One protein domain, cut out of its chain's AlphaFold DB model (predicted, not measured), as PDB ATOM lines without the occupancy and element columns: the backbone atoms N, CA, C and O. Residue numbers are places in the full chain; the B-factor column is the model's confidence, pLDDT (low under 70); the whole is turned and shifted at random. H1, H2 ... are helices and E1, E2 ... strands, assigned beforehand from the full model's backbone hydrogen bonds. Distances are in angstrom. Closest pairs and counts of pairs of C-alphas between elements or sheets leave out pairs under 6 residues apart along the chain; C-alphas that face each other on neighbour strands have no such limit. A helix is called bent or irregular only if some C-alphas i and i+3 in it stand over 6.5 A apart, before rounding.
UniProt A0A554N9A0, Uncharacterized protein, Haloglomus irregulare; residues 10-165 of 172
ATOM      1  N   ALA A  10     133.303 -31.597  90.778       87.25
ATOM      2  CA  ALA A  10     133.462 -32.812  89.964       87.25
ATOM      3  C   ALA A  10     134.361 -32.624  88.720       87.25
ATOM      4  O   ALA A  10     134.917 -33.582  88.188       87.25
ATOM      5  N   GLY A  11     134.513 -31.387  88.246       84.69
ATOM      6  CA  GLY A  11     135.457 -31.006  87.199       84.69
ATOM      7  C   GLY A  11     136.916 -30.978  87.669       84.69
ATOM      8  O   GLY A  11     137.805 -30.977  86.826       84.69
ATOM      9  N   LEU A  12     137.166 -30.994  88.980       90.38
ATOM     10  CA  LEU A  12     138.500 -30.887  89.583       90.38
ATOM     11  C   LEU A  12     138.970 -32.187  90.250       90.38
ATOM     12  O   LEU A  12     140.168 -32.386  90.420       90.38
ATOM     13  N   VAL A  13     138.041 -33.061  90.644       92.62
ATOM     14  CA  VAL A  13     138.365 -34.363  91.245       92.62
ATOM     15  C   VAL A  13     139.169 -35.205  90.254       92.62
ATOM     16  O   VAL A  13     138.812 -35.281  89.078       92.62
ATOM     17  N   ASP A  14     140.250 -35.812  90.750       93.25
ATOM     18  CA  ASP A  14     141.171 -36.679  90.003       93.25
ATOM     19  C   ASP A  14     141.778 -36.040  88.741       93.25
ATOM     20  O   ASP A  14     142.193 -36.744  87.825       93.25
ATOM     21  N   ARG A  15     141.850 -34.700  88.693       92.00
ATOM     22  CA  ARG A  15     142.526 -33.945  87.632       92.00
ATOM     23  C   ARG A  15     143.640 -33.080  88.202       92.00
ATOM     24  O   ARG A  15     143.479 -32.407  89.220       92.00
ATOM     25  N   SER A  16     144.758 -33.042  87.495       91.38
ATOM     26  CA  SER A  16     145.738 -31.969  87.608       91.38
ATOM     27  C   SER A  16     145.121 -30.625  87.198       91.38
ATOM     28  O   SER A  16     144.054 -30.546  86.585       91.38
ATOM     29  N   THR A  17     145.813 -29.530  87.512       87.88
ATOM     30  CA  THR A  17     145.394 -28.185  87.095       87.88
ATOM     31  C   THR A  17     145.299 -28.046  85.579       87.88
ATOM     32  O   THR A  17     144.398 -27.367  85.091       87.88
ATOM     33  N   GLN A  18     146.197 -28.700  84.839       85.62
ATOM     34  CA  GLN A  18     146.196 -28.695  83.381       85.62
ATOM     35  C   GLN A  18     145.005 -29.481  82.821       85.62
ATOM     36  O   GLN A  18     144.244 -28.935  82.030       85.62
ATOM     37  N   GLU A  19     144.774 -30.707  83.297       87.75
ATOM     38  CA  GLU A  19     143.629 -31.520  82.853       87.75
ATOM     39  C   GLU A  19     142.293 -30.845  83.185       87.75
ATOM     40  O   GLU A  19     141.330 -30.924  82.419       87.75
ATOM     41  N   ALA A  20     142.214 -30.158  84.330       89.00
ATOM     42  CA  ALA A  20     141.060 -29.338  84.658       89.00
ATOM     43  C   ALA A  20     140.885 -28.217  83.626       89.00
ATOM     44  O   ALA A  20     139.792 -28.083  83.079       89.00
ATOM     45  N   ALA A  21     141.940 -27.450  83.327       84.94
ATOM     46  CA  ALA A  21     141.903 -26.357  82.357       84.94
ATOM     47  C   ALA A  21     141.498 -26.825  80.951       84.94
ATOM     48  O   ALA A  21     140.637 -26.201  80.332       84.94
ATOM     49  N   GLU A  22     142.042 -27.946  80.479       85.62
ATOM     50  CA  GLU A  22     141.683 -28.571  79.200       85.62
ATOM     51  C   GLU A  22     140.206 -28.984  79.173       85.62
ATOM     52  O   GLU A  22     139.476 -28.638  78.242       85.62
ATOM     53  N   ALA A  23     139.709 -29.628  80.234       87.06
ATOM     54  CA  ALA A  23     138.291 -29.965  80.350       87.06
ATOM     55  C   ALA A  23     137.393 -28.712  80.381       87.06
ATOM     56  O   ALA A  23     136.290 -28.709  79.828       87.06
ATOM     57  N   GLY A  24     137.855 -27.638  81.026       88.06
ATOM     58  CA  GLY A  24     137.188 -26.339  81.036       88.06
ATOM     59  C   GLY A  24     137.123 -25.714  79.644       88.06
ATOM     60  O   GLY A  24     136.047 -25.298  79.211       88.06
ATOM     61  N   LEU A  25     138.244 -25.697  78.926       85.75
ATOM     62  CA  LEU A  25     138.348 -25.182  77.563       85.75
ATOM     63  C   LEU A  25     137.457 -25.966  76.595       85.75
ATOM     64  O   LEU A  25     136.668 -25.361  75.878       85.75
ATOM     65  N   PHE A  26     137.489 -27.298  76.644       87.19
ATOM     66  CA  PHE A  26     136.620 -28.147  75.829       87.19
ATOM     67  C   PHE A  26     135.134 -27.830  76.056       87.19
ATOM     68  O   PHE A  26     134.378 -27.602  75.110       87.19
ATOM     69  N   ARG A  27     134.708 -27.721  77.323       88.81
ATOM     70  CA  ARG A  27     133.337 -27.293  77.652       88.81
ATOM     71  C   ARG A  27     133.047 -25.887  77.141       88.81
ATOM     72  O   ARG A  27     131.963 -25.654  76.626       88.81
ATOM     73  N   CYS A  28     133.996 -24.961  77.256       89.69
ATOM     74  CA  CYS A  28     133.849 -23.604  76.743       89.69
ATOM     75  C   CYS A  28     133.554 -23.582  75.241       89.69
ATOM     76  O   CYS A  28     132.627 -22.892  74.825       89.69
ATOM     77  N   LEU A  29     134.311 -24.347  74.453       88.00
ATOM     78  CA  LEU A  29     134.152 -24.415  73.000       88.00
ATOM     79  C   LEU A  29     132.818 -25.068  72.603       88.00
ATOM     80  O   LEU A  29     132.134 -24.579  71.708       88.00
ATOM     81  N   LEU A  30     132.384 -26.114  73.315       89.38
ATOM     82  CA  LEU A  30     131.069 -26.721  73.080       89.38
ATOM     83  C   LEU A  30     129.911 -25.802  73.470       89.38
ATOM     84  O   LEU A  30     128.925 -25.713  72.741       89.38
ATOM     85  N   ASP A  31     130.018 -25.104  74.601       92.06
ATOM     86  CA  ASP A  31     129.042 -24.090  74.992       92.06
ATOM     87  C   ASP A  31     128.930 -23.026  73.884       92.06
ATOM     88  O   ASP A  31     127.821 -22.618  73.538       92.06
ATOM     89  N   GLN A  32     130.058 -22.625  73.287       91.31
ATOM     90  CA  GLN A  32     130.094 -21.628  72.221       91.31
ATOM     91  C   GLN A  32     129.305 -22.054  70.982       91.31
ATOM     92  O   GLN A  32     128.633 -21.218  70.383       91.31
ATOM     93  N   ALA A  33     129.299 -23.344  70.637       90.62
ATOM     94  CA  ALA A  33     128.483 -23.855  69.537       90.62
ATOM     95  C   ALA A  33     126.976 -23.600  69.754       90.62
ATOM     96  O   ALA A  33     126.271 -23.294  68.798       90.62
ATOM     97  N   TYR A  34     126.483 -23.657  70.999       94.12
ATOM     98  CA  TYR A  34     125.103 -23.270  71.326       94.12
ATOM     99  C   TYR A  34     124.910 -21.749  71.270       94.12
ATOM    100  O   TYR A  34     123.952 -21.265  70.663       94.12
ATOM    101  N   LEU A  35     125.826 -20.995  71.887       94.38
ATOM    102  CA  LEU A  35     125.705 -19.539  72.012       94.38
ATOM    103  C   LEU A  35     125.772 -18.831  70.652       94.38
ATOM    104  O   LEU A  35     125.008 -17.898  70.425       94.38
ATOM    105  N   MET A  36     126.600 -19.317  69.721       93.06
ATOM    106  CA  MET A  36     126.662 -18.813  68.340       93.06
ATOM    107  C   MET A  36     125.380 -19.070  67.535       93.06
ATOM    108  O   MET A  36     125.179 -18.442  66.504       93.06
ATOM    109  N   GLN A  37     124.505 -19.971  67.993       93.00
ATOM    110  CA  GLN A  37     123.178 -20.202  67.409       93.00
ATOM    111  C   GLN A  37     122.069 -19.438  68.151       93.00
ATOM    112  O   GLN A  37     120.886 -19.659  67.897       93.00
ATOM    113  N   GLY A  38     122.422 -18.572  69.110       95.50
ATOM    114  CA  GLY A  38     121.453 -17.850  69.935       95.50
ATOM    115  C   GLY A  38     120.680 -18.749  70.907       95.50
ATOM    116  O   GLY A  38     119.604 -18.362  71.372       95.50
ATOM    117  N   VAL A  39     121.202 -19.945  71.218       96.88
ATOM    118  CA  VAL A  39     120.554 -20.941  72.087       96.88
ATOM    119  C   VAL A  39     121.320 -21.084  73.399       96.88
ATOM    120  O   VAL A  39     122.529 -21.291  73.434       96.88
ATOM    121  N   CYS A  40     120.614 -21.019  74.524       97.06
ATOM    122  CA  CYS A  40     121.201 -21.270  75.833       97.06
ATOM    123  C   CYS A  40     121.346 -22.773  76.086       97.06
ATOM    124  O   CYS A  40     120.354 -23.499  76.099       97.06
ATOM    125  N   ARG A  41     122.555 -23.237  76.408       94.56
ATOM    126  CA  ARG A  41     122.794 -24.655  76.732       94.56
ATOM    127  C   ARG A  41     122.145 -25.153  78.029       94.56
ATOM    128  O   ARG A  41     122.020 -26.356  78.211       94.56
ATOM    129  N   GLU A  42     121.805 -24.250  78.950       94.69
ATOM    130  CA  GLU A  42     121.256 -24.622  80.264       94.69
ATOM    131  C   GLU A  42     119.730 -24.771  80.211       94.69
ATOM    132  O   GLU A  42     119.179 -25.692  80.804       94.69
ATOM    133  N   CYS A  43     119.029 -23.877  79.499       97.69
ATOM    134  CA  CYS A  43     117.561 -23.853  79.480       97.69
ATOM    135  C   CYS A  43     116.918 -23.857  78.083       97.69
ATOM    136  O   CYS A  43     115.694 -23.847  77.993       97.69
ATOM    137  N   GLY A  44     117.703 -23.826  77.001       97.38
ATOM    138  CA  GLY A  44     117.201 -23.733  75.623       97.38
ATOM    139  C   GLY A  44     116.639 -22.361  75.226       97.38
ATOM    140  O   GLY A  44     116.155 -22.203  74.111       97.38
ATOM    141  N   GLY A  45     116.678 -21.370  76.124       97.88
ATOM    142  CA  GLY A  45     116.180 -20.016  75.870       97.88
ATOM    143  C   GLY A  45     117.072 -19.194  74.934       97.88
ATOM    144  O   GLY A  45     118.197 -19.583  74.624       97.88
ATOM    145  N   HIS A  46     116.581 -18.021  74.534       98.06
ATOM    146  CA  HIS A  46     117.299 -17.112  73.639       98.06
ATOM    147  C   HIS A  46     118.509 -16.453  74.320       98.06
ATOM    148  O   HIS A  46     118.440 -16.063  75.497       98.06
ATOM    149  N   VAL A  47     119.599 -16.334  73.566       97.88
ATOM    150  CA  VAL A  47     120.856 -15.688  73.959       97.88
ATOM    151  C   VAL A  47     121.067 -14.448  73.106       97.88
ATOM    152  O   VAL A  47     121.022 -14.535  71.885       97.88
ATOM    153  N   ASP A  48     121.337 -13.328  73.771       97.12
ATOM    154  CA  ASP A  48     121.824 -12.110  73.129       97.12
ATOM    155  C   ASP A  48     123.338 -12.126  73.050       97.12
ATOM    156  O   ASP A  48     123.991 -12.691  73.933       97.12
ATOM    157  N   ALA A  49     123.880 -11.456  72.040       96.25
ATOM    158  CA  ALA A  49     125.304 -11.298  71.833       96.25
ATOM    159  C   ALA A  49     125.626  -9.836  71.497       96.25
ATOM    160  O   ALA A  49     124.873  -9.180  70.784       96.25
ATOM    161  N   THR A  50     126.725  -9.320  72.042       95.44
ATOM    162  CA  THR A  50     127.231  -7.970  71.747       95.44
ATOM    163  C   THR A  50     128.753  -7.969  71.719       95.44
ATOM    164  O   THR A  50     129.391  -8.782  72.397       95.44
ATOM    165  N   LEU A  51     129.343  -7.048  70.960       95.62
ATOM    166  CA  LEU A  51     130.786  -6.826  70.935       95.62
ATOM    167  C   LEU A  51     131.194  -5.633  71.803       95.62
ATOM    168  O   LEU A  51     130.560  -4.582  71.812       95.62
ATOM    169  N   SER A  52     132.305  -5.795  72.516       92.88
ATOM    170  CA  SER A  52     132.993  -4.722  73.234       92.88
ATOM    171  C   SER A  52     134.405  -4.571  72.685       92.88
ATOM    172  O   SER A  52     135.145  -5.551  72.615       92.88
ATOM    173  N   VAL A  53     134.768  -3.349  72.298       94.50
ATOM    174  CA  VAL A  53     136.061  -3.019  71.687       94.50
ATOM    175  C   VAL A  53     136.844  -2.098  72.617       94.50
ATOM    176  O   VAL A  53     136.280  -1.169  73.196       94.50
ATOM    177  N   CYS A  54     138.139  -2.350  72.774       93.50
ATOM    178  CA  CYS A  54     139.056  -1.393  73.382       93.50
ATOM    179  C   CYS A  54     139.566  -0.419  72.307       93.50
ATOM    180  O   CYS A  54     140.283  -0.824  71.399       93.50
ATOM    181  N   GLU A  55     139.184   0.857  72.410       90.19
ATOM    182  CA  GLU A  55     139.578   1.901  71.447       90.19
ATOM    183  C   GLU A  55     141.074   2.249  71.537       90.19
ATOM    184  O   GLU A  55     141.713   2.515  70.524       90.19
ATOM    185  N   ASP A  56     141.644   2.163  72.742       91.56
ATOM    186  CA  ASP A  56     143.061   2.421  73.030       91.56
ATOM    187  C   ASP A  56     143.886   1.121  73.082       91.56
ATOM    188  O   ASP A  56     144.822   0.993  73.879       91.56
ATOM    189  N   HIS A  57     143.495   0.100  72.307       90.62
ATOM    190  CA  HIS A  57     144.141  -1.206  72.403       90.62
ATOM    191  C   HIS A  57     145.569  -1.167  71.865       90.62
ATOM    192  O   HIS A  57     145.807  -0.958  70.678       90.62
ATOM    193  N   ASP A  58     146.514  -1.453  72.752       86.06
ATOM    194  CA  ASP A  58     147.926  -1.623  72.432       86.06
ATOM    195  C   ASP A  58     148.459  -2.861  73.152       86.06
ATOM    196  O   ASP A  58     148.722  -2.839  74.355       86.06
ATOM    197  N   SER A  59     148.585  -3.959  72.414       75.25
ATOM    198  CA  SER A  59     149.192  -5.212  72.874       75.25
ATOM    199  C   SER A  59     150.509  -5.507  72.151       75.25
ATOM    200  O   SER A  59     150.844  -6.676  71.924       75.25
ATOM    201  N   ALA A  60     151.257  -4.466  71.756       72.31
ATOM    202  CA  ALA A  60     152.531  -4.621  71.062       72.31
ATOM    203  C   ALA A  60     153.471  -5.600  71.796       72.31
ATOM    204  O   ALA A  60     153.634  -5.559  73.018       72.31
ATOM    205  N   GLY A  61     154.085  -6.514  71.039       65.06
ATOM    206  CA  GLY A  61     155.018  -7.506  71.584       65.06
ATOM    207  C   GLY A  61     154.374  -8.624  72.417       65.06
ATOM    208  O   GLY A  61     155.079  -9.282  73.177       65.06
ATOM    209  N   GLY A  62     153.058  -8.846  72.304       67.69
ATOM    210  CA  GLY A  62     152.361  -9.936  73.001       67.69
ATOM    211  C   GLY A  62     152.074  -9.646  74.479       67.69
ATOM    212  O   GLY A  62     151.757 -10.552  75.254       67.69
ATOM    213  N   HIS A  63     152.190  -8.388  74.903       80.25
ATOM    214  CA  HIS A  63     151.843  -7.967  76.255       80.25
ATOM    215  C   HIS A  63     150.335  -7.718  76.408       80.25
ATOM    216  O   HIS A  63     149.594  -7.584  75.437       80.25
ATOM    217  N   GLN A  64     149.859  -7.687  77.655       86.94
ATOM    218  CA  GLN A  64     148.500  -7.226  77.942       86.94
ATOM    219  C   GLN A  64     148.414  -5.725  77.670       86.94
ATOM    220  O   GLN A  64     149.320  -4.983  78.050       86.94
ATOM    221  N   CYS A  65     147.313  -5.281  77.072       90.25
ATOM    222  CA  CYS A  65     147.071  -3.863  76.878       90.25
ATOM    223  C   CYS A  65     146.918  -3.140  78.221       90.25
ATOM    224  O   CYS A  65     146.200  -3.600  79.110       90.25
ATOM    225  N   GLY A  66     147.571  -1.983  78.360       88.88
ATOM    226  CA  GLY A  66     147.505  -1.166  79.575       88.88
ATOM    227  C   GLY A  66     146.126  -0.555  79.852       88.88
ATOM    228  O   GLY A  66     145.825  -0.262  81.007       88.88
ATOM    229  N   ALA A  67     145.284  -0.390  78.825       91.50
ATOM    230  CA  ALA A  67     143.952   0.199  78.951       91.50
ATOM    231  C   ALA A  67     142.889  -0.830  79.376       91.50
ATOM    232  O   ALA A  67     142.162  -0.610  80.343       91.50
ATOM    233  N   CYS A  68     142.801  -1.971  78.682       90.38
ATOM    234  CA  CYS A  68     141.773  -2.988  78.942       90.38
ATOM    235  C   CYS A  68     142.266  -4.197  79.757       90.38
ATOM    236  O   CYS A  68     141.450  -4.979  80.251       90.38
ATOM    237  N   GLY A  69     143.583  -4.369  79.917       88.06
ATOM    238  CA  GLY A  69     144.189  -5.489  80.642       88.06
ATOM    239  C   GLY A  69     144.134  -6.829  79.899       88.06
ATOM    240  O   GLY A  69     144.399  -7.872  80.500       88.06
ATOM    241  N   THR A  70     143.767  -6.837  78.614       86.88
ATOM    242  CA  THR A  70     143.625  -8.054  77.800       86.88
ATOM    243  C   THR A  70     144.580  -8.058  76.612       86.88
ATOM    244  O   THR A  70     145.151  -7.034  76.253       86.88
ATOM    245  N   ARG A  71     144.789  -9.238  76.014       85.81
ATOM    246  CA  ARG A  71     145.576  -9.389  74.776       85.81
ATOM    247  C   ARG A  71     144.730  -9.176  73.520       85.81
ATOM    248  O   ARG A  71     145.220  -8.589  72.568       85.81
ATOM    249  N   SER A  72     143.462  -9.589  73.550       89.00
ATOM    250  CA  SER A  72     142.520  -9.339  72.453       89.00
ATOM    251  C   SER A  72     141.861  -7.956  72.591       89.00
ATOM    252  O   SER A  72     141.462  -7.611  73.716       89.00
ATOM    253  N   PRO A  73     141.738  -7.187  71.488       91.75
ATOM    254  CA  PRO A  73     141.059  -5.891  71.452       91.75
ATOM    255  C   PRO A  73     139.535  -6.000  71.520       91.75
ATOM    256  O   PRO A  73     138.880  -5.031  71.906       91.75
ATOM    257  N   VAL A  74     138.964  -7.152  71.145       94.88
ATOM    258  CA  VAL A  74     137.514  -7.325  70.998       94.88
ATOM    259  C   VAL A  74     137.017  -8.522  71.792       94.88
ATOM    260  O   VAL A  74     137.522  -9.637  71.687       94.88
ATOM    261  N   TRP A  75     135.965  -8.286  72.565       94.75
ATOM    262  CA  TRP A  75     135.337  -9.287  73.412       94.75
ATOM    263  C   TRP A  75     133.852  -9.403  73.113       94.75
ATOM    264  O   TRP A  75     133.123  -8.414  73.170       94.75
ATOM    265  N   ALA A  76     133.420 -10.636  72.889       95.50
ATOM    266  CA  ALA A  76     132.030 -11.039  72.816       95.50
ATOM    267  C   ALA A  76     131.434 -11.170  74.222       95.50
ATOM    268  O   ALA A  76     132.007 -11.870  75.061       95.50
ATOM    269  N   ASP A  77     130.285 -10.546  74.476       95.12
ATOM    270  CA  ASP A  77     129.438 -10.818  75.643       95.12
ATOM    271  C   ASP A  77     128.152 -11.493  75.170       95.12
ATOM    272  O   ASP A  77     127.379 -10.914  74.407       95.12
ATOM    273  N   GLN A  78     127.956 -12.741  75.592       95.75
ATOM    274  CA  GLN A  78     126.815 -13.566  75.219       95.75
ATOM    275  C   GLN A  78     126.037 -13.952  76.467       95.75
ATOM    276  O   GLN A  78     126.596 -14.558  77.385       95.75
ATOM    277  N   ARG A  79     124.737 -13.650  76.512       96.19
ATOM    278  CA  ARG A  79     123.927 -13.838  77.721       96.19
ATOM    279  C   ARG A  79     122.503 -14.287  77.426       96.19
ATOM    280  O   ARG A  79     121.781 -13.693  76.636       96.19
ATOM    281  N   CYS A  80     122.059 -15.322  78.131       97.88
ATOM    282  CA  CYS A  80     120.679 -15.780  78.087       97.88
ATOM    283  C   CYS A  80     119.750 -14.806  78.819       97.88
ATOM    284  O   CYS A  80     119.932 -14.546  80.013       97.88
ATOM    285  N   ARG A  81     118.679 -14.371  78.144       96.25
ATOM    286  CA  ARG A  81     117.632 -13.512  78.732       96.25
ATOM    287  C   ARG A  81     116.839 -14.191  79.852       96.25
ATOM    288  O   ARG A  81     116.230 -13.515  80.671       96.25
ATOM    289  N   THR A  82     116.806 -15.526  79.863       97.50
ATOM    290  CA  THR A  82     115.945 -16.311  80.764       97.50
ATOM    291  C   THR A  82     116.649 -16.685  82.065       97.50
ATOM    292  O   THR A  82     116.193 -16.309  83.137       97.50
ATOM    293  N   CYS A  83     117.753 -17.437  81.994       97.12
ATOM    294  CA  CYS A  83     118.443 -17.935  83.191       97.12
ATOM    295  C   CYS A  83     119.700 -17.133  83.554       97.12
ATOM    296  O   CYS A  83     120.307 -17.385  84.590       97.12
ATOM    297  N   GLY A  84     120.121 -16.192  82.701       94.31
ATOM    298  CA  GLY A  84     121.325 -15.394  82.917       94.31
ATOM    299  C   GLY A  84     122.644 -16.137  82.690       94.31
ATOM    300  O   GLY A  84     123.692 -15.524  82.882       94.31
ATOM    301  N   PHE A  85     122.619 -17.412  82.269       94.00
ATOM    302  CA  PHE A  85     123.823 -18.100  81.794       94.00
ATOM    303  C   PHE A  85     124.451 -17.291  80.662       94.00
ATOM    304  O   PHE A  85     123.749 -16.865  79.744       94.00
ATOM    305  N   GLY A  86     125.759 -17.096  80.717       92.44
ATOM    306  CA  GLY A  86     126.466 -16.329  79.710       92.44
ATOM    307  C   GLY A  86     127.959 -16.582  79.734       92.44
ATOM    308  O   GLY A  86     128.495 -17.169  80.680       92.44
ATOM    309  N   LYS A  87     128.617 -16.129  78.676       92.69
ATOM    310  CA  LYS A  87     130.064 -16.149  78.527       92.69
ATOM    311  C   LYS A  87     130.546 -14.801  78.036       92.69
ATOM    312  O   LYS A  87     129.850 -14.099  77.312       92.69
ATOM    313  N   ARG A  88     131.780 -14.492  78.419       92.69
ATOM    314  CA  ARG A  88     132.537 -13.390  77.851       92.69
ATOM    315  C   ARG A  88     133.884 -13.910  77.380       92.69
ATOM    316  O   ARG A  88     134.674 -14.365  78.212       92.69
ATOM    317  N   LEU A  89     134.108 -13.871  76.070       92.00
ATOM    318  CA  LEU A  89     135.257 -14.480  75.401       92.00
ATOM    319  C   LEU A  89     135.909 -13.499  74.418       92.00
ATOM    320  O   LEU A  89     135.219 -12.615  73.908       92.00
ATOM    321  N   PRO A  90     137.214 -13.654  74.133       92.69
ATOM    322  CA  PRO A  90     137.827 -13.046  72.958       92.69
ATOM    323  C   PRO A  90     137.056 -13.444  71.695       92.69
ATOM    324  O   PRO A  90     136.596 -14.589  71.582       92.69
ATOM    325  N   ILE A  91     136.899 -12.512  70.758       94.25
ATOM    326  CA  ILE A  91     136.137 -12.759  69.526       94.25
ATOM    327  C   ILE A  91     136.730 -13.910  68.697       94.25
ATOM    328  O   ILE A  91     135.997 -14.666  68.064       94.25
ATOM    329  N   GLU A  92     138.041 -14.118  68.790       92.44
ATOM    330  CA  GLU A  92     138.782 -15.157  68.080       92.44
ATOM    331  C   GLU A  92     138.357 -16.568  68.514       92.44
ATOM    332  O   GLU A  92     138.292 -17.482  67.699       92.44
ATOM    333  N   LEU A  93     137.978 -16.756  69.784       91.44
ATOM    334  CA  LEU A  93     137.432 -18.038  70.250       91.44
ATOM    335  C   LEU A  93     136.009 -18.290  69.753       91.44
ATOM    336  O   LEU A  93     135.579 -19.441  69.664       91.44
ATOM    337  N   CYS A  94     135.265 -17.231  69.437       93.00
ATOM    338  CA  CYS A  94     133.868 -17.341  69.038       93.00
ATOM    339  C   CYS A  94     133.716 -17.899  67.617       93.00
ATOM    340  O   CYS A  94     132.688 -18.508  67.316       93.00
ATOM    341  N   CYS A  95     134.731 -17.742  66.759       92.12
ATOM    342  CA  CYS A  95     134.693 -18.219  65.377       92.12
ATOM    343  C   CYS A  95     135.209 -19.656  65.186       92.12
ATOM    344  O   CYS A  95     134.963 -20.241  64.133       92.12
ATOM    345  N   LEU A  96     135.876 -20.259  66.180       91.19
ATOM    346  CA  LEU A  96     136.510 -21.582  66.034       91.19
ATOM    347  C   LEU A  96     135.520 -22.722  65.757       91.19
ATOM    348  O   LEU A  96     135.880 -23.714  65.132       91.19
ATOM    349  N   GLY A  97     134.269 -22.575  66.196       89.50
ATOM    350  CA  GLY A  97     133.202 -23.552  65.959       89.50
ATOM    351  C   GLY A  97     132.505 -23.428  64.598       89.50
ATOM    352  O   GLY A  97     131.556 -24.167  64.339       89.50
ATOM    353  N   LEU A  98     132.907 -22.485  63.739       92.31
ATOM    354  CA  LEU A  98     132.271 -22.271  62.437       92.31
ATOM    355  C   LEU A  98     132.817 -23.252  61.401       92.31
ATOM    356  O   LEU A  98     134.026 -23.406  61.276       92.31
ATOM    357  N   THR A  99     131.946 -23.875  60.604       93.12
ATOM    358  CA  THR A  99     132.340 -24.938  59.660       93.12
ATOM    359  C   THR A  99     133.508 -24.569  58.733       93.12
ATOM    360  O   THR A  99     134.410 -25.396  58.610       93.12
ATOM    361  N   PRO A 100     133.577 -23.370  58.116       93.31
ATOM    362  CA  PRO A 100     134.728 -23.024  57.278       93.31
ATOM    363  C   PRO A 100     136.033 -22.879  58.073       93.31
ATOM    364  O   PRO A 100     137.095 -23.207  57.552       93.31
ATOM    365  N   VAL A 101     135.951 -22.432  59.332       93.56
ATOM    366  CA  VAL A 101     137.100 -22.336  60.245       93.56
ATOM    367  C   VAL A 101     137.527 -23.724  60.711       93.56
ATOM    368  O   VAL A 101     138.713 -24.026  60.687       93.56
ATOM    369  N   ILE A 102     136.578 -24.602  61.048       93.44
ATOM    370  CA  ILE A 102     136.854 -26.007  61.374       93.44
ATOM    371  C   ILE A 102     137.566 -26.688  60.205       93.44
ATOM    372  O   ILE A 102     138.589 -27.318  60.424       93.44
ATOM    373  N   GLY A 103     137.071 -26.525  58.973       93.38
ATOM    374  CA  GLY A 103     137.722 -27.090  57.788       93.38
ATOM    375  C   GLY A 103     139.133 -26.539  57.576       93.38
ATOM    376  O   GLY A 103     140.048 -27.297  57.299       93.38
ATOM    377  N   PHE A 104     139.329 -25.233  57.774       92.88
ATOM    378  CA  PHE A 104     140.660 -24.621  57.716       92.88
ATOM    379  C   PHE A 104     141.623 -25.186  58.775       92.88
ATOM    380  O   PHE A 104     142.796 -25.401  58.485       92.88
ATOM    381  N   LEU A 105     141.148 -25.424  60.000       91.56
ATOM    382  CA  LEU A 105     141.950 -26.026  61.069       91.56
ATOM    383  C   LEU A 105     142.245 -27.510  60.799       91.56
ATOM    384  O   LEU A 105     143.368 -27.950  61.027       91.56
ATOM    385  N   ASP A 106     141.270 -28.251  60.270       92.25
ATOM    386  CA  ASP A 106     141.395 -29.672  59.919       92.25
ATOM    387  C   ASP A 106     142.430 -29.898  58.808       92.25
ATOM    388  O   ASP A 106     143.298 -30.757  58.943       92.25
ATOM    389  N   ASP A 107     142.446 -29.038  57.781       91.25
ATOM    390  CA  ASP A 107     143.472 -29.043  56.722       91.25
ATOM    391  C   ASP A 107     144.902 -28.806  57.267       91.25
ATOM    392  O   ASP A 107     145.895 -29.039  56.574       91.25
ATOM    393  N   ARG A 108     145.018 -28.359  58.526       87.62
ATOM    394  CA  ARG A 108     146.266 -28.101  59.265       87.62
ATOM    395  C   ARG A 108     146.483 -29.087  60.416       87.62
ATOM    396  O   ARG A 108     147.325 -28.832  61.271       87.62
ATOM    397  N   GLU A 109     145.722 -30.181  60.442       89.69
ATOM    398  CA  GLU A 109     145.766 -31.240  61.459       89.69
ATOM    399  C   GLU A 109     145.417 -30.763  62.886       89.69
ATOM    400  O   GLU A 109     145.702 -31.452  63.865       89.69
ATOM    401  N   ILE A 110     144.752 -29.608  63.023       88.44
ATOM    402  CA  ILE A 110     144.284 -29.086  64.311       88.44
ATOM    403  C   ILE A 110     142.845 -29.548  64.540       88.44
ATOM    404  O   ILE A 110     141.911 -29.120  63.858       88.44
ATOM    405  N   ASN A 111     142.636 -30.379  65.561       88.44
ATOM    406  CA  ASN A 111     141.300 -30.838  65.926       88.44
ATOM    407  C   ASN A 111     140.502 -29.722  66.621       88.44
ATOM    408  O   ASN A 111     140.590 -29.547  67.833       88.44
ATOM    409  N   ALA A 112     139.654 -29.016  65.871       85.62
ATOM    410  CA  ALA A 112     138.818 -27.934  66.398       85.62
ATOM    411  C   ALA A 112     137.834 -28.371  67.505       85.62
ATOM    412  O   ALA A 112     137.382 -27.541  68.295       85.62
ATOM    413  N   PHE A 113     137.496 -29.663  67.585       83.12
ATOM    414  CA  PHE A 113     136.589 -30.184  68.608       83.12
ATOM    415  C   PHE A 113     137.301 -30.583  69.891       83.12
ATOM    416  O   PHE A 113     136.674 -30.572  70.942       83.12
ATOM    417  N   ALA A 114     138.581 -30.936  69.828       83.19
ATOM    418  CA  ALA A 114     139.366 -31.313  70.995       83.19
ATOM    419  C   ALA A 114     140.800 -30.773  70.897       83.19
ATOM    420  O   ALA A 114     141.741 -31.568  70.898       83.19
ATOM    421  N   PRO A 115     140.976 -29.443  70.798       83.88
ATOM    422  CA  PRO A 115     142.303 -28.871  70.743       83.88
ATOM    423  C   PRO A 115     142.926 -28.909  72.138       83.88
ATOM    424  O   PRO A 115     142.249 -28.741  73.160       83.88
ATOM    425  N   THR A 116     144.233 -29.107  72.185       84.44
ATOM    426  CA  THR A 116     145.017 -28.926  73.402       84.44
ATOM    427  C   THR A 116     145.032 -27.452  73.805       84.44
ATOM    428  O   THR A 116     144.801 -26.541  73.002       84.44
ATOM    429  N   PHE A 117     145.324 -27.195  75.079       82.94
ATOM    430  CA  PHE A 117     145.456 -25.825  75.568       82.94
ATOM    431  C   PHE A 117     146.563 -25.056  74.825       82.94
ATOM    432  O   PHE A 117     146.381 -23.890  74.486       82.94
ATOM    433  N   GLU A 118     147.685 -25.723  74.537       85.25
ATOM    434  CA  GLU A 118     148.819 -25.142  73.815       85.25
ATOM    435  C   GLU A 118     148.459 -24.777  72.371       85.25
ATOM    436  O   GLU A 118     148.772 -23.670  71.936       85.25
ATOM    437  N   GLU A 119     147.734 -25.640  71.654       87.62
ATOM    438  CA  GLU A 119     147.266 -25.342  70.295       87.62
ATOM    439  C   GLU A 119     146.361 -24.111  70.262       87.62
ATOM    440  O   GLU A 119     146.530 -23.259  69.392       87.62
ATOM    441  N   ILE A 120     145.439 -23.972  71.222       86.69
ATOM    442  CA  ILE A 120     144.568 -22.792  71.301       86.69
ATOM    443  C   ILE A 120     145.362 -21.533  71.627       86.69
ATOM    444  O   ILE A 120     145.153 -20.511  70.981       86.69
ATOM    445  N   VAL A 121     146.280 -21.583  72.593       84.88
ATOM    446  CA  VAL A 121     147.124 -20.422  72.911       84.88
ATOM    447  C   VAL A 121     147.951 -20.017  71.694       84.88
ATOM    448  O   VAL A 121     147.940 -18.850  71.318       84.88
ATOM    449  N   ASN A 122     148.607 -20.970  71.033       87.75
ATOM    450  CA  ASN A 122     149.398 -20.692  69.841       87.75
ATOM    451  C   ASN A 122     148.533 -20.128  68.699       87.75
ATOM    452  O   ASN A 122     148.920 -19.161  68.047       87.75
ATOM    453  N   LEU A 123     147.335 -20.680  68.486       87.31
ATOM    454  CA  LEU A 123     146.392 -20.180  67.488       87.31
ATOM    455  C   LEU A 123     146.009 -18.718  67.760       87.31
ATOM    456  O   LEU A 123     146.062 -17.898  66.848       87.31
ATOM    457  N   LEU A 124     145.666 -18.400  69.009       86.00
ATOM    458  CA  LEU A 124     145.230 -17.064  69.420       86.00
ATOM    459  C   LEU A 124     146.361 -16.026  69.434       86.00
ATOM    460  O   LEU A 124     146.121 -14.844  69.209       86.00
ATOM    461  N   GLU A 125     147.587 -16.434  69.755       84.44
ATOM    462  CA  GLU A 125     148.702 -15.494  69.928       84.44
ATOM    463  C   GLU A 125     149.526 -15.292  68.659       84.44
ATOM    464  O   GLU A 125     150.067 -14.208  68.449       84.44
ATOM    465  N   VAL A 126     149.643 -16.327  67.828       84.94
ATOM    466  CA  VAL A 126     150.558 -16.330  66.678       84.94
ATOM    467  C   VAL A 126     149.806 -16.282  65.356       84.94
ATOM    468  O   VAL A 126     150.300 -15.709  64.386       84.94
ATOM    469  N   HIS A 127     148.621 -16.886  65.299       87.94
ATOM    470  CA  HIS A 127     147.929 -17.121  64.037       87.94
ATOM    471  C   HIS A 127     146.655 -16.303  63.863       87.94
ATOM    472  O   HIS A 127     146.171 -16.231  62.738       87.94
ATOM    473  N   SER A 128     146.112 -15.683  64.912       90.44
ATOM    474  CA  SER A 128     144.924 -14.839  64.790       90.44
ATOM    475  C   SER A 128     145.247 -13.353  64.845       90.44
ATOM    476  O   SER A 128     145.968 -12.895  65.729       90.44
ATOM    477  N   GLU A 129     144.628 -12.600  63.946       92.12
ATOM    478  CA  GLU A 129     144.598 -11.145  63.964       92.12
ATOM    479  C   GLU A 129     143.143 -10.674  63.956       92.12
ATOM    480  O   GLU A 129     142.315 -11.188  63.202       92.12
ATOM    481  N   THR A 130     142.841  -9.680  64.786       93.94
ATOM    482  CA  THR A 130     141.517  -9.065  64.860       93.94
ATOM    483  C   THR A 130     141.627  -7.618  64.421       93.94
ATOM    484  O   THR A 130     142.297  -6.816  65.072       93.94
ATOM    485  N   SER A 131     140.940  -7.276  63.334       93.75
ATOM    486  CA  SER A 131     140.794  -5.893  62.883       93.75
ATOM    487  C   SER A 131     139.392  -5.376  63.182       93.75
ATOM    488  O   SER A 131     138.413  -6.125  63.180       93.75
ATOM    489  N   VAL A 132     139.309  -4.079  63.465       94.75
ATOM    490  CA  VAL A 132     138.057  -3.384  63.759       94.75
ATOM    491  C   VAL A 132     137.904  -2.238  62.774       94.75
ATOM    492  O   VAL A 132     138.822  -1.441  62.588       94.75
ATOM    493  N   SER A 133     136.733  -2.150  62.159       92.00
ATOM    494  CA  SER A 133     136.316  -1.022  61.334       92.00
ATOM    495  C   SER A 133     135.094  -0.342  61.952       92.00
ATOM    496  O   SER A 133     134.309  -0.974  62.662       92.00
ATOM    497  N   GLY A 134     134.991   0.974  61.756       85.19
ATOM    498  CA  GLY A 134     133.971   1.813  62.383       85.19
ATOM    499  C   GLY A 134     132.767   2.122  61.488       85.19
ATOM    500  O   GLY A 134     132.881   2.113  60.267       85.19
ATOM    501  N   ASP A 135     131.661   2.455  62.162       81.06
ATOM    502  CA  ASP A 135     130.356   2.972  61.704       81.06
ATOM    503  C   ASP A 135     129.794   2.447  60.352       81.06
ATOM    504  O   ASP A 135     130.010   3.066  59.304       81.06
ATOM    505  N   PRO A 136     129.004   1.349  60.368       87.62
ATOM    506  CA  PRO A 136     128.690   0.513  61.531       87.62
ATOM    507  C   PRO A 136     129.908  -0.307  61.980       87.62
ATOM    508  O   PRO A 136     130.795  -0.604  61.182       87.62
ATOM    509  N   LEU A 137     129.948  -0.688  63.262       93.06
ATOM    510  CA  LEU A 137     131.014  -1.544  63.788       93.06
ATOM    511  C   LEU A 137     131.054  -2.870  63.013       93.06
ATOM    512  O   LEU A 137     130.070  -3.613  62.992       93.06
ATOM    513  N   ALA A 138     132.213  -3.176  62.434       95.44
ATOM    514  CA  ALA A 138     132.506  -4.478  61.854       95.44
ATOM    515  C   ALA A 138     133.866  -4.981  62.344       95.44
ATOM    516  O   ALA A 138     134.863  -4.253  62.333       95.44
ATOM    517  N   VAL A 139     133.885  -6.230  62.801       97.19
ATOM    518  CA  VAL A 139     135.056  -6.888  63.382       97.19
ATOM    519  C   VAL A 139     135.417  -8.090  62.535       97.19
ATOM    520  O   VAL A 139     134.608  -9.002  62.385       97.19
ATOM    521  N   THR A 140     136.651  -8.123  62.045       97.12
ATOM    522  CA  THR A 140     137.147  -9.221  61.219       97.12
ATOM    523  C   THR A 140     138.237  -9.966  61.959       97.12
ATOM    524  O   THR A 140     139.313  -9.421  62.212       97.12
ATOM    525  N   VAL A 141     137.964 -11.231  62.269       96.94
ATOM    526  CA  VAL A 141     138.958 -12.179  62.773       96.94
ATOM    527  C   VAL A 141     139.566 -12.901  61.586       96.94
ATOM    528  O   VAL A 141     138.843 -13.532  60.821       96.94
ATOM    529  N   THR A 142     140.882 -12.843  61.446       95.88
ATOM    530  CA  THR A 142     141.628 -13.588  60.432       95.88
ATOM    531  C   THR A 142     142.531 -14.598  61.108       95.88
ATOM    532  O   THR A 142     143.369 -14.231  61.925       95.88
ATOM    533  N   ILE A 143     142.376 -15.869  60.751       94.38
ATOM    534  CA  ILE A 143     143.253 -16.954  61.180       94.38
ATOM    535  C   ILE A 143     144.172 -17.296  60.009       94.38
ATOM    536  O   ILE A 143     143.715 -17.690  58.935       94.38
ATOM    537  N   SER A 144     145.471 -17.128  60.222       92.00
ATOM    538  CA  SER A 144     146.515 -17.263  59.213       92.00
ATOM    539  C   SER A 144     147.245 -18.596  59.323       92.00
ATOM    540  O   SER A 144     147.692 -19.015  60.393       92.00
ATOM    541  N   GLY A 145     147.413 -19.247  58.179       86.25
ATOM    542  CA  GLY A 145     148.320 -20.363  57.974       86.25
ATOM    543  C   GLY A 145     149.570 -19.937  57.209       86.25
ATOM    544  O   GLY A 145     149.806 -18.756  56.980       86.25
ATOM    545  N   GLU A 146     150.384 -20.906  56.788       82.44
ATOM    546  CA  GLU A 146     151.607 -20.602  56.029       82.44
ATOM    547  C   GLU A 146     151.317 -20.064  54.619       82.44
ATOM    548  O   GLU A 146     152.116 -19.315  54.061       82.44
ATOM    549  N   ARG A 147     150.203 -20.496  54.011       83.12
ATOM    550  CA  ARG A 147     149.880 -20.243  52.593       83.12
ATOM    551  C   ARG A 147     148.443 -19.803  52.339       83.12
ATOM    552  O   ARG A 147     148.124 -19.390  51.229       83.12
ATOM    553  N   GLU A 148     147.587 -19.925  53.338       89.94
ATOM    554  CA  GLU A 148     146.163 -19.620  53.267       89.94
ATOM    555  C   GLU A 148     145.718 -18.978  54.578       89.94
ATOM    556  O   GLU A 148     146.391 -19.101  55.604       89.94
ATOM    557  N   SER A 149     144.574 -18.310  54.542       93.94
ATOM    558  CA  SER A 149     143.914 -17.759  55.716       93.94
ATOM    559  C   SER A 149     142.410 -17.980  55.616       93.94
ATOM    560  O   SER A 149     141.865 -18.223  54.536       93.94
ATOM    561  N   VAL A 150     141.737 -17.890  56.756       96.12
ATOM    562  CA  VAL A 150     140.282 -17.774  56.830       96.12
ATOM    563  C   VAL A 150     139.939 -16.516  57.612       96.12
ATOM    564  O   VAL A 150     140.512 -16.270  58.674       96.12
ATOM    565  N   SER A 151     139.013 -15.722  57.091       97.12
ATOM    566  CA  SER A 151     138.538 -14.494  57.721       97.12
ATOM    567  C   SER A 151     137.045 -14.597  58.000       97.12
ATOM    568  O   SER A 151     136.274 -15.043  57.153       97.12
ATOM    569  N   VAL A 152     136.633 -14.185  59.194       97.75
ATOM    570  CA  VAL A 152     135.235 -14.134  59.623       97.75
ATOM    571  C   VAL A 152     134.921 -12.715  60.055       97.75
ATOM    572  O   VAL A 152     135.582 -12.183  60.945       97.75
ATOM    573  N   GLU A 153     133.907 -12.123  59.438       97.69
ATOM    574  CA  GLU A 153     133.433 -10.781  59.761       97.69
ATOM    575  C   GLU A 153     132.150 -10.849  60.593       97.69
ATOM    576  O   GLU A 153     131.192 -11.543  60.236       97.69
ATOM    577  N   PHE A 154     132.129 -10.091  61.683       97.44
ATOM    578  CA  PHE A 154     131.013  -9.936  62.606       97.44
ATOM    579  C   PHE A 154     130.527  -8.487  62.628       97.44
ATOM    580  O   PHE A 154     131.334  -7.562  62.524       97.44
ATOM    581  N   ASP A 155     129.225  -8.285  62.825       96.00
ATOM    582  CA  ASP A 155     128.685  -6.985  63.239       96.00
ATOM    583  C   ASP A 155     128.670  -6.813  64.769       96.00
ATOM    584  O   ASP A 155     129.097  -7.692  65.521       96.00
ATOM    585  N   GLU A 156     128.168  -5.669  65.239       94.38
ATOM    586  CA  GLU A 156     128.079  -5.327  66.666       94.38
ATOM    587  C   GLU A 156     127.257  -6.309  67.522       94.38
ATOM    588  O   GLU A 156     127.514  -6.437  68.721       94.38
ATOM    589  N   GLU A 157     126.313  -7.030  66.911       94.44
ATOM    590  CA  GLU A 157     125.448  -8.031  67.548       94.44
ATOM    591  C   GLU A 157     125.998  -9.461  67.377       94.44
ATOM    592  O   GLU A 157     125.324 -10.440  67.693       94.44
ATOM    593  N   MET A 158     127.237  -9.600  66.884       94.75
ATOM    594  CA  MET A 158     127.885 -10.869  66.529       94.75
ATOM    595  C   MET A 158     127.209 -11.661  65.403       94.75
ATOM    596  O   MET A 158     127.474 -12.860  65.249       94.75
ATOM    597  N   ASN A 159     126.381 -11.031  64.569       94.62
ATOM    598  CA  ASN A 159     125.916 -11.695  63.360       94.62
ATOM    599  C   ASN A 159     127.089 -11.842  62.389       94.62
ATOM    600  O   ASN A 159     127.829 -10.890  62.131       94.62
ATOM    601  N   ILE A 160     127.234 -13.032  61.811       95.62
ATOM    602  CA  ILE A 160     128.249 -13.292  60.790       95.62
ATOM    603  C   ILE A 160     127.826 -12.582  59.502       95.62
ATOM    604  O   ILE A 160     126.788 -12.902  58.917       95.62
ATOM    605  N   ARG A 161     128.636 -11.624  59.056       95.88
ATOM    606  CA  ARG A 161     128.434 -10.881  57.806       95.88
ATOM    607  C   ARG A 161     129.040 -11.609  56.619       95.88
ATOM    608  O   ARG A 161     128.407 -11.710  55.569       95.88
ATOM    609  N   SER A 162     130.242 -12.144  56.798       95.69
ATOM    610  CA  SER A 162     130.949 -12.892  55.768       95.69
ATOM    611  C   SER A 162     131.919 -13.901  56.377       95.69
ATOM    612  O   SER A 162     132.383 -13.754  57.509       95.69
ATOM    613  N   ILE A 163     132.195 -14.959  55.615       96.19
ATOM    614  CA  ILE A 163     133.309 -15.867  55.866       96.19
ATOM    615  C   ILE A 163     134.052 -16.004  54.544       96.19
ATOM    616  O   ILE A 163     133.477 -16.500  53.573       96.19
ATOM    617  N   ASP A 164     135.298 -15.550  54.510       94.06
ATOM    618  CA  ASP A 164     136.168 -15.675  53.348       94.06
ATOM    619  C   ASP A 164     137.254 -16.707  53.630       94.06
ATOM    620  O   ASP A 164     137.972 -16.638  54.627       94.06
ATOM    621  N   ARG A 165     137.363 -17.681  52.733       85.00
ATOM    622  CA  ARG A 165     138.446 -18.656  52.714       85.00
ATOM    623  C   ARG A 165     138.979 -18.676  51.287       85.00
ATOM    624  O   ARG A 165     138.493 -19.474  50.478       85.00
TER     625      ARG A 165
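This is residues 10 to 165 of the 172 residues of an uncharacterized protein of Haloglomus irregulare (UniProt A0A554N9A0). Two antiparallel sheets, E1 E2 E3 and E4 E5 E6 E7, stand at an angle like a V, with the short helix H2 packed in the angle against both. H3 and H4 are on the same inner face of the four-strand sheet, H4 beside its strands, while the long helix H1 runs from the three-strand sheet to H4. The 156 printed residues hold four named helices and seven named strands, in the order H1 E1 E2 E3 H2 H3 H4 E4 E5 E6 E7, and the class is mixed, helices and strands. The whole is compact, with a radius of gyration of the C-alphas of 15.7 A, and its rounded outline spans 44 by 37 by 34 A.

H1, residues 17 to 35, begins at C-alpha 17 (145.394, -28.185, 87.095) and is 26.3 A long. E1, residues 47 to 53, is 19.9 A long; E2, residues 74 to 80, is 20.1 A; E3 is residues 86 to 90. H2, residues 91 to 94, has C-alpha 91 at (136.137, -12.759, 69.526). H3 is residues 99 to 106 and H4 residues 117 to 127. E4, residues 128 to 133, is followed by E5, residues 138 to 144, 19.1 A long, and E6, residues 149 to 155, 20.1 A long. E7, residues 160 to 164, ends at C-alpha 164 (136.168, -15.675, 53.348).

H1 only grazes the sheet E1 E2 E3, with its residues 28 to 35. With residues 21 to 25 alone it only just touches H4, with 3 pairs of C-alphas within 8 A, the closest being Glu 22 and Phe 117 at 5.9 A; they run the same way at a steep tilt of 62 degrees. E1 E2 E3 form a meander, each strand the antiparallel neighbour of the one before; N 50 and O 77 are 2.9 A apart, N 76 and O 89 2.9 A. H2 is on both sheets, at a height of 7.0 A over E1 E2 E3 and 8.3 A over the other. H3, on that other sheet at a height of 9.6 A, lies over E6, and the closest C-alphas, of Val 101 and Val 150, are 6.5 A apart. E4 E5 E6 E7 form a second meander: N 131 and O 140 are 2.9 A apart, N 141 and O 152 2.9 A, N 153 and O 162 3.0 A. Every O i to N i+4 pair is within hydrogen-bond range in H3 and H4, 14 of 15 in H1, and H2 is too short for one.

The C-alphas farthest apart, of Asp 14 and Asp 135, are 49.9 A apart. The printed part has no cut. The links H1 to E1 and E1 to E2 are long. Mean pLDDT of the printed part is 90.9, and residues 61 to 62 are under 70.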